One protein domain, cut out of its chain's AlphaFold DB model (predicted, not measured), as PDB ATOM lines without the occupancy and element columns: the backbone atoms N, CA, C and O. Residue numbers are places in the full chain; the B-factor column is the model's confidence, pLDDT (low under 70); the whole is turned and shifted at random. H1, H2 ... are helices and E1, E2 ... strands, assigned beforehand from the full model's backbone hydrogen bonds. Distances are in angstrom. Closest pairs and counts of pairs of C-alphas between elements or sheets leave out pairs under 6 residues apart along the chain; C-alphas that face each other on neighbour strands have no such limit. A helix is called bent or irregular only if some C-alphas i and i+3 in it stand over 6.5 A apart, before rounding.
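Overview. This is residues 6 to 60 of the 63 residues of the protein "Thermostable hemolysin delta-VPH" of Clostridiales bacterium (UniProt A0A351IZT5). A small, strongly twisted sheet of three strands, E1, E2 and E3, has the helix H1 packed over one face, set slantwise to the strands. After E3 the chain passes through the short helices H2 and H3; H2 only grazes the sheet, and H3 packs on H1. The printed part has 55 residues with three named helices and three named strands in the order H1 E1 E2 E3 H2 H3; the class is mixed, helices and strands, and the sheet, in the order E1 E2 E3, is antiparallel throughout. It is compact, with a radius of gyration of the C-alphas of 10.4 A, and rounded, spanning 28 by 24 by 17 A.

Arrangement. E1, residues 20 to 24, E2, residues 33 to 38, and E3, residues 41 to 46, form a meander, each strand the antiparallel neighbour of the one before. The sheet is only just strongly twisted, with C-alphas up to 4.1 A off its best plane. The hairpin E1 and E2 has an angle of 157 degrees between directions, with N 35 and O 22 within hydrogen-bond range at 2.8 A. The hairpin E2 and E3 has an angle of 158 degrees, with N 45 and O 34 within hydrogen-bond range at 2.7 A. E1 and E3 are the edge strands. H1, residues 6 to 14, is on the sheet at a height over the sheet of 10.2 A, over E2 and E3. On the local plane it stands at 54 degrees to E2, slantwise to the strands; the closest C-alphas of H1 and E3 are those of Ala 9 and Met 43, 7.2 A apart. H2, residues 47 to 52, only grazes the sheet with its residues 47 to 50; its closest C-alphas with E2 are those of Gln 47 and Ala 33, 6.2 A apart. H2 is irregular, with C-alphas 48 and 51 7.4 A apart. H3, residues 54 to 58, is not on the sheet and touches H1, with the closest C-alphas, those of Leu 56 and Ile 13, 6.8 A apart. H2 and H3 meet only through their link, while H1 and H2 are apart. Every O i to N i+4 pair is within hydrogen-bond range in H1 and H3; in H2 it is 0 of 2, with 2 of 3 O i to N i+3 pairs within range.

Along the chain. E2 is 15.6 A from first to last C-alpha, E3 16.5 A, E1 13.3 A, H1 12.4 A, H2 10.1 A and H3 6.1 A. H1 begins at C-alpha 6 (-35.714, -30.721, -54.503), E2 at C-alpha 33 (-25.057, -22.038, -53.399), and H3 ends at C-alpha 58 (-37.915, -19.516, -41.617).

Size, cuts and confidence. The C-alphas of Gly 29 and Thr 59 are the two farthest apart, at 28.9 A. The printed part has no cut and no long link; E1 to E2 is short, and the other links are tight. Mean pLDDT of the printed part is 91.9, and one printed residue, Gln 60, is under 70.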
ATOM      1  N   HIS A   6     -35.087 -31.823 -55.222       91.06
ATOM      2  CA  HIS A   6     -35.714 -30.721 -54.503       91.06
ATOM      3  C   HIS A   6     -36.837 -31.173 -53.571       91.06
ATOM      4  O   HIS A   6     -36.849 -30.753 -52.420       91.06
ATOM      5  N   GLY A   7     -37.745 -32.064 -53.980       91.62
ATOM      6  CA  GLY A   7     -38.777 -32.524 -53.046       91.62
ATOM      7  C   GLY A   7     -38.225 -33.429 -51.945       91.62
ATOM      8  O   GLY A   7     -38.754 -33.399 -50.841       91.62
ATOM      9  N   GLN A   8     -37.117 -34.140 -52.168       92.44
ATOM     10  CA  GLN A   8     -36.388 -34.833 -51.107       92.44
ATOM     11  C   GLN A   8     -35.796 -33.865 -50.080       92.44
ATOM     12  O   GLN A   8     -35.906 -34.134 -48.884       92.44
ATOM     13  N   ALA A   9     -35.193 -32.759 -50.524       93.31
ATOM     14  CA  ALA A   9     -34.704 -31.713 -49.627       93.31
ATOM     15  C   ALA A   9     -35.865 -31.087 -48.842       93.31
ATOM     16  O   ALA A   9     -35.843 -31.073 -47.616       93.31
ATOM     17  N   LYS A  10     -36.935 -30.666 -49.533       92.56
ATOM     18  CA  LYS A  10     -38.118 -30.057 -48.902       92.56
ATOM     19  C   LYS A  10     -38.794 -30.996 -47.901       92.56
ATOM     20  O   LYS A  10     -39.197 -30.553 -46.833       92.56
ATOM     21  N   LYS A  11     -38.910 -32.292 -48.218       92.69
ATOM     22  CA  LYS A  11     -39.453 -33.307 -47.300       92.69
ATOM     23  C   LYS A  11     -38.603 -33.417 -46.038       92.69
ATOM     24  O   LYS A  11     -39.156 -33.396 -44.950       92.69
ATOM     25  N   ARG A  12     -37.275 -33.475 -46.175       93.25
ATOM     26  CA  ARG A  12     -36.358 -33.570 -45.029       93.25
ATOM     27  C   ARG A  12     -36.384 -32.332 -44.138       93.25
ATOM     28  O   ARG A  12     -36.361 -32.494 -42.926       93.25
ATOM     29  N   ILE A  13     -36.484 -31.134 -44.721       93.00
ATOM     30  CA  ILE A  13     -36.663 -29.894 -43.947       93.00
ATOM     31  C   ILE A  13     -37.959 -29.975 -43.131       93.00
ATOM     32  O   ILE A  13     -37.937 -29.764 -41.928       93.00
ATOM     33  N   ARG A  14     -39.077 -30.373 -43.754       91.00
ATOM     34  CA  ARG A  14     -40.368 -30.519 -43.052       91.00
ATOM     35  C   ARG A  14     -40.377 -31.614 -41.984       91.00
ATOM     36  O   ARG A  14     -41.145 -31.524 -41.041       91.00
ATOM     37  N   GLU A  15     -39.555 -32.647 -42.143       92.31
ATOM     38  CA  GLU A  15     -39.359 -33.703 -41.143       92.31
ATOM     39  C   GLU A  15     -38.421 -33.274 -39.996       92.31
ATOM     40  O   GLU A  15     -38.107 -34.109 -39.151       92.31
ATOM     41  N   GLY A  16     -37.933 -32.025 -39.972       91.75
ATOM     42  CA  GLY A  16     -37.031 -31.524 -38.926       91.75
ATOM     43  C   GLY A  16     -35.632 -32.143 -38.967       91.75
ATOM     44  O   GLY A  16     -34.930 -32.174 -37.966       91.75
ATOM     45  N   LYS A  17     -35.220 -32.691 -40.117       93.69
ATOM     46  CA  LYS A  17     -33.902 -33.335 -40.283       93.69
ATOM     47  C   LYS A  17     -32.808 -32.361 -40.701       93.69
ATOM     48  O   LYS A  17     -31.671 -32.789 -40.882       93.69
ATOM     49  N   LEU A  18     -33.150 -31.104 -40.965       94.75
ATOM     50  CA  LEU A  18     -32.166 -30.090 -41.318       94.75
ATOM     51  C   LEU A  18     -31.354 -29.753 -40.063       94.75
ATOM     52  O   LEU A  18     -31.929 -29.312 -39.078       94.75
ATOM     53  N   ILE A  19     -30.043 -29.984 -40.106       94.56
ATOM     54  CA  ILE A  19     -29.139 -29.651 -38.996       94.56
ATOM     55  C   ILE A  19     -28.801 -28.165 -39.055       94.56
ATOM     56  O   ILE A  19     -28.917 -27.452 -38.068       94.56
ATOM     57  N   GLU A  20     -28.388 -27.709 -40.234       94.00
ATOM     58  CA  GLU A  20     -28.014 -26.324 -40.488       94.00
ATOM     59  C   GLU A  20     -28.091 -26.025 -41.988       94.00
ATOM     60  O   GLU A  20     -28.199 -26.922 -42.837       94.00
ATOM     61  N   PHE A  21     -28.011 -24.744 -42.324       94.94
ATOM     62  CA  PHE A  21     -27.823 -24.293 -43.690       94.94
ATOM     63  C   PHE A  21     -26.878 -23.097 -43.726       94.94
ATOM     64  O   PHE A  21     -26.809 -22.315 -42.783       94.94
ATOM     65  N   TYR A  22     -26.160 -22.937 -44.831       94.06
ATOM     66  CA  TYR A  22     -25.275 -21.795 -45.025       94.06
ATOM     67  C   TYR A  22     -25.191 -21.401 -46.495       94.06
ATOM     68  O   TYR A  22     -25.445 -22.202 -47.397       94.06
ATOM     69  N   PHE A  23     -24.809 -20.154 -46.747       95.12
ATOM     70  CA  PHE A  23     -24.566 -19.656 -48.095       95.12
ATOM     71  C   PHE A  23     -23.072 -19.677 -48.400       95.12
ATOM     72  O   PHE A  23     -22.248 -19.318 -47.565       95.12
ATOM     73  N   THR A  24     -22.719 -20.069 -49.618       94.25
ATOM     74  CA  THR A  24     -21.351 -19.981 -50.130       94.25
ATOM     75  C   THR A  24     -21.354 -19.463 -51.562       94.25
ATOM     76  O   THR A  24     -22.245 -19.764 -52.364       94.25
ATOM     77  N   SER A  25     -20.334 -18.678 -51.899       91.38
ATOM     78  CA  SER A  25     -20.078 -18.236 -53.268       91.38
ATOM     79  C   SER A  25     -19.611 -19.384 -54.163       91.38
ATOM     80  O   SER A  25     -19.797 -19.300 -55.374       91.38
ATOM     81  N   ASP A  26     -19.044 -20.453 -53.586       91.06
ATOM     82  CA  ASP A  26     -18.657 -21.667 -54.305       91.06
ATOM     83  C   ASP A  26     -18.863 -22.948 -53.501       91.06
ATOM     84  O   ASP A  26     -18.344 -23.114 -52.395       91.06
ATOM     85  N   TYR A  27     -19.621 -23.874 -54.088       89.12
ATOM     86  CA  TYR A  27     -19.717 -25.248 -53.633       89.12
ATOM     87  C   TYR A  27     -19.503 -26.222 -54.793       89.12
ATOM     88  O   TYR A  27     -20.437 -26.537 -55.535       89.12
ATOM     89  N   LYS A  28     -18.272 -26.727 -54.947       86.81
ATOM     90  CA  LYS A  28     -17.894 -27.699 -55.993       86.81
ATOM     91  C   LYS A  28     -18.347 -27.260 -57.402       86.81
ATOM     92  O   LYS A  28     -18.824 -28.082 -58.182       86.81
ATOM     93  N   GLY A  29     -18.254 -25.963 -57.718       85.19
ATOM     94  CA  GLY A  29     -18.682 -25.394 -59.002       85.19
ATOM     95  C   GLY A  29     -20.152 -24.954 -59.061       85.19
ATOM     96  O   GLY A  29     -20.601 -24.430 -60.083       85.19
ATOM     97  N   ILE A  30     -20.918 -25.121 -57.981       85.88
ATOM     98  CA  ILE A  30     -22.252 -24.536 -57.824       85.88
ATOM     99  C   ILE A  30     -22.091 -23.165 -57.172       85.88
ATOM    100  O   ILE A  30     -21.668 -23.064 -56.022       85.88
ATOM    101  N   ARG A  31     -22.424 -22.116 -57.929       88.69
ATOM    102  CA  ARG A  31     -22.208 -20.717 -57.550       88.69
ATOM    103  C   ARG A  31     -23.396 -19.837 -57.946       88.69
ATOM    104  O   ARG A  31     -23.802 -19.926 -59.107       88.69
ATOM    105  N   PRO A  32     -23.922 -18.986 -57.050       92.12
ATOM    106  CA  PRO A  32     -23.856 -19.119 -55.593       92.12
ATOM    107  C   PRO A  32     -24.739 -20.285 -55.109       92.12
ATOM    108  O   PRO A  32     -25.704 -20.678 -55.780       92.12
ATOM    109  N   ALA A  33     -24.395 -20.861 -53.955       95.88
ATOM    110  CA  ALA A  33     -25.057 -22.038 -53.399       95.88
ATOM    111  C   ALA A  33     -25.567 -21.792 -51.974       95.88
ATOM    112  O   ALA A  33     -24.830 -21.333 -51.108       95.88
ATOM    113  N   LEU A  34     -26.823 -22.168 -51.738       95.31
ATOM    114  CA  LEU A  34     -27.386 -22.404 -50.410       95.31
ATOM    115  C   LEU A  34     -27.179 -23.878 -50.100       95.31
ATOM    116  O   LEU A  34     -27.729 -24.739 -50.783       95.31
ATOM    117  N   VAL A  35     -26.368 -24.183 -49.107       95.75
ATOM    118  CA  VAL A  35     -26.015 -25.546 -48.747       95.75
ATOM    119  C   VAL A  35     -26.864 -25.977 -47.564       95.75
ATOM    120  O   VAL A  35     -26.812 -25.360 -46.509       95.75
ATOM    121  N   LEU A  36     -27.651 -27.035 -47.756       95.81
ATOM    122  CA  LEU A  36     -28.444 -27.661 -46.700       95.81
ATOM    123  C   LEU A  36     -27.684 -28.862 -46.141       95.81
ATOM    124  O   LEU A  36     -27.315 -29.758 -46.910       95.81
ATOM    125  N   VAL A  37     -27.484 -28.902 -44.828       95.62
ATOM    126  CA  VAL A  37     -26.784 -29.989 -44.138       95.62
ATOM    127  C   VAL A  37     -27.803 -30.866 -43.413       95.62
ATOM    128  O   VAL A  37     -28.572 -30.406 -42.571       95.62
ATOM    129  N   PHE A  38     -27.814 -32.151 -43.756       94.69
ATOM    130  CA  PHE A  38     -28.604 -33.195 -43.105       94.69
ATOM    131  C   PHE A  38     -27.655 -34.242 -42.494       94.69
ATOM    132  O   PHE A  38     -26.499 -34.316 -42.915       94.69
ATOM    133  N   PRO A  39     -28.123 -35.114 -41.577       93.56
ATOM    134  CA  PRO A  39     -27.269 -36.096 -40.900       93.56
ATOM    135  C   PRO A  39     -26.487 -37.017 -41.843       93.56
ATOM    136  O   PRO A  39     -25.378 -37.434 -41.528       93.56
ATOM    137  N   ASP A  40     -27.070 -37.350 -42.996       93.19
ATOM    138  CA  ASP A  40     -26.533 -38.321 -43.950       93.19
ATOM    139  C   ASP A  40     -26.095 -37.699 -45.284       93.19
ATOM    140  O   ASP A  40     -25.533 -38.396 -46.130       93.19
ATOM    141  N   LYS A  41     -26.395 -36.417 -45.537       93.50
ATOM    142  CA  LYS A  41     -26.114 -35.789 -46.837       93.50
ATOM    143  C   LYS A  41     -26.053 -34.269 -46.784       93.50
ATOM    144  O   LYS A  41     -26.719 -33.626 -45.981       93.50
ATOM    145  N   VAL A  42     -25.362 -33.703 -47.769       94.44
ATOM    146  CA  VAL A  42     -25.330 -32.263 -48.030       94.44
ATOM    147  C   VAL A  42     -25.976 -31.976 -49.382       94.44
ATOM    148  O   VAL A  42     -25.659 -32.635 -50.375       94.44
ATOM    149  N   MET A  43     -26.891 -31.007 -49.430       94.62
ATOM    150  CA  MET A  43     -27.670 -30.667 -50.622       94.62
ATOM    151  C   MET A  43     -27.487 -29.186 -51.000       94.62
ATOM    152  O   MET A  43     -28.182 -28.333 -50.447       94.62
ATOM    153  N   PRO A  44     -26.590 -28.849 -51.949       95.31
ATOM    154  CA  PRO A  44     -26.472 -27.494 -52.486       95.31
ATOM    155  C   PRO A  44     -27.666 -27.119 -53.380       95.31
ATOM    156  O   PRO A  44     -28.081 -27.879 -54.261       95.31
ATOM    157  N   ILE A  45     -28.204 -25.921 -53.179       94.38
ATOM    158  CA  ILE A  45     -29.331 -25.332 -53.901       94.38
ATOM    159  C   ILE A  45     -28.846 -24.071 -54.622       94.38
ATOM    160  O   ILE A  45     -28.253 -23.178 -54.018       94.38
ATOM    161  N   ARG A  46     -29.117 -23.988 -55.927       92.50
ATOM    162  CA  ARG A  46     -28.772 -22.822 -56.753       92.50
ATOM    163  C   ARG A  46     -29.672 -21.627 -56.439       92.50
ATOM    164  O   ARG A  46     -30.854 -21.815 -56.160       92.50
ATOM    165  N   GLN A  47     -29.115 -20.426 -56.580       94.19
ATOM    166  CA  GLN A  47     -29.765 -19.149 -56.260       94.19
ATOM    167  C   GLN A  47     -31.190 -18.995 -56.789       94.19
ATOM    168  O   GLN A  47     -32.085 -18.637 -56.035       94.19
ATOM    169  N   TYR A  48     -31.425 -19.340 -58.056       93.06
ATOM    170  CA  TYR A  48     -32.741 -19.206 -58.693       93.06
ATOM    171  C   TYR A  48     -33.839 -20.094 -58.080       93.06
ATOM    172  O   TYR A  48     -34.984 -20.021 -58.507       93.06
ATOM    173  N   ARG A  49     -33.506 -20.965 -57.117       92.25
ATOM    174  CA  ARG A  49     -34.478 -21.770 -56.364       92.25
ATOM    175  C   ARG A  49     -34.596 -21.367 -54.900       92.25
ATOM    176  O   ARG A  49     -35.391 -21.981 -54.202       92.25
ATOM    177  N   TRP A  50     -33.813 -20.410 -54.402       94.00
ATOM    178  CA  TRP A  50     -33.797 -20.078 -52.971       94.00
ATOM    179  C   TRP A  50     -35.157 -19.616 -52.447       94.00
ATOM    180  O   TRP A  50     -35.535 -20.007 -51.347       94.00
ATOM    181  N   GLU A  51     -35.930 -18.899 -53.263       93.06
ATOM    182  CA  GLU A  51     -37.294 -18.469 -52.925       93.06
ATOM    183  C   GLU A  51     -38.211 -19.642 -52.549       93.06
ATOM    184  O   GLU A  51     -39.067 -19.516 -51.680       93.06
ATOM    185  N   GLU A  52     -37.998 -20.830 -53.128       91.69
ATOM    186  CA  GLU A  52     -38.766 -22.029 -52.777       91.69
ATOM    187  C   GLU A  52     -38.393 -22.621 -51.405       91.69
ATOM    188  O   GLU A  52     -39.106 -23.493 -50.896       91.69
ATOM    189  N   TYR A  53     -37.241 -22.230 -50.855       93.31
ATOM    190  CA  TYR A  53     -36.668 -22.764 -49.620       93.31
ATOM    191  C   TYR A  53     -36.802 -21.801 -48.448       93.31
ATOM    192  O   TYR A  53     -37.011 -22.286 -47.340       93.31
ATOM    193  N   PHE A  54     -36.745 -20.484 -48.662       92.25
ATOM    194  CA  PHE A  54     -36.844 -19.501 -47.574       92.25
ATOM    195  C   PHE A  54     -38.044 -19.721 -46.643       92.25
ATOM    196  O   PHE A  54     -37.808 -19.855 -45.444       92.25
ATOM    197  N   PRO A  55     -39.285 -19.942 -47.131       91.69
ATOM    198  CA  PRO A  55     -40.420 -20.175 -46.232       91.69
ATOM    199  C   PRO A  55     -40.270 -21.445 -45.379       91.69
ATOM    200  O   PRO A  55     -40.796 -21.541 -44.272       91.69
ATOM    201  N   LEU A  56     -39.554 -22.450 -45.898       90.94
ATOM    202  CA  LEU A  56     -39.303 -23.702 -45.185       90.94
ATOM    203  C   LEU A  56     -38.222 -23.535 -44.115       90.94
ATOM    204  O   LEU A  56     -38.312 -24.184 -43.080       90.94
ATOM    205  N   LEU A  57     -37.218 -22.692 -44.373       89.19
ATOM    206  CA  LEU A  57     -36.120 -22.406 -43.449       89.19
ATOM    207  C   LEU A  57     -36.560 -21.468 -42.320       89.19
ATOM    208  O   LEU A  57     -36.281 -21.759 -41.163       89.19
ATOM    209  N   GLU A  58     -37.343 -20.428 -42.624       85.75
ATOM    210  CA  GLU A  58     -37.915 -19.516 -41.617       85.75
ATOM    211  C   GLU A  58     -38.786 -20.247 -40.586       85.75
ATOM    212  O   GLU A  58     -38.856 -19.864 -39.420       85.75
ATOM    213  N   THR A  59     -39.440 -21.335 -41.002       77.25
ATOM    214  CA  THR A  59     -40.244 -22.171 -40.101       77.25
ATOM    215  C   THR A  59     -39.375 -22.943 -39.095       77.25
ATOM    216  O   THR A  59     -39.869 -23.315 -38.037       77.25
ATOM    217  N   GLN A  60     -38.098 -23.205 -39.397       69.94
ATOM    218  CA  GLN A  60     -37.193 -23.955 -38.512       69.94
ATOM    219  C   GLN A  60     -36.530 -23.075 -37.441       69.94
ATOM    220  O   GLN A  60     -36.215 -23.583 -36.375       69.94
TER     221      GLN A  60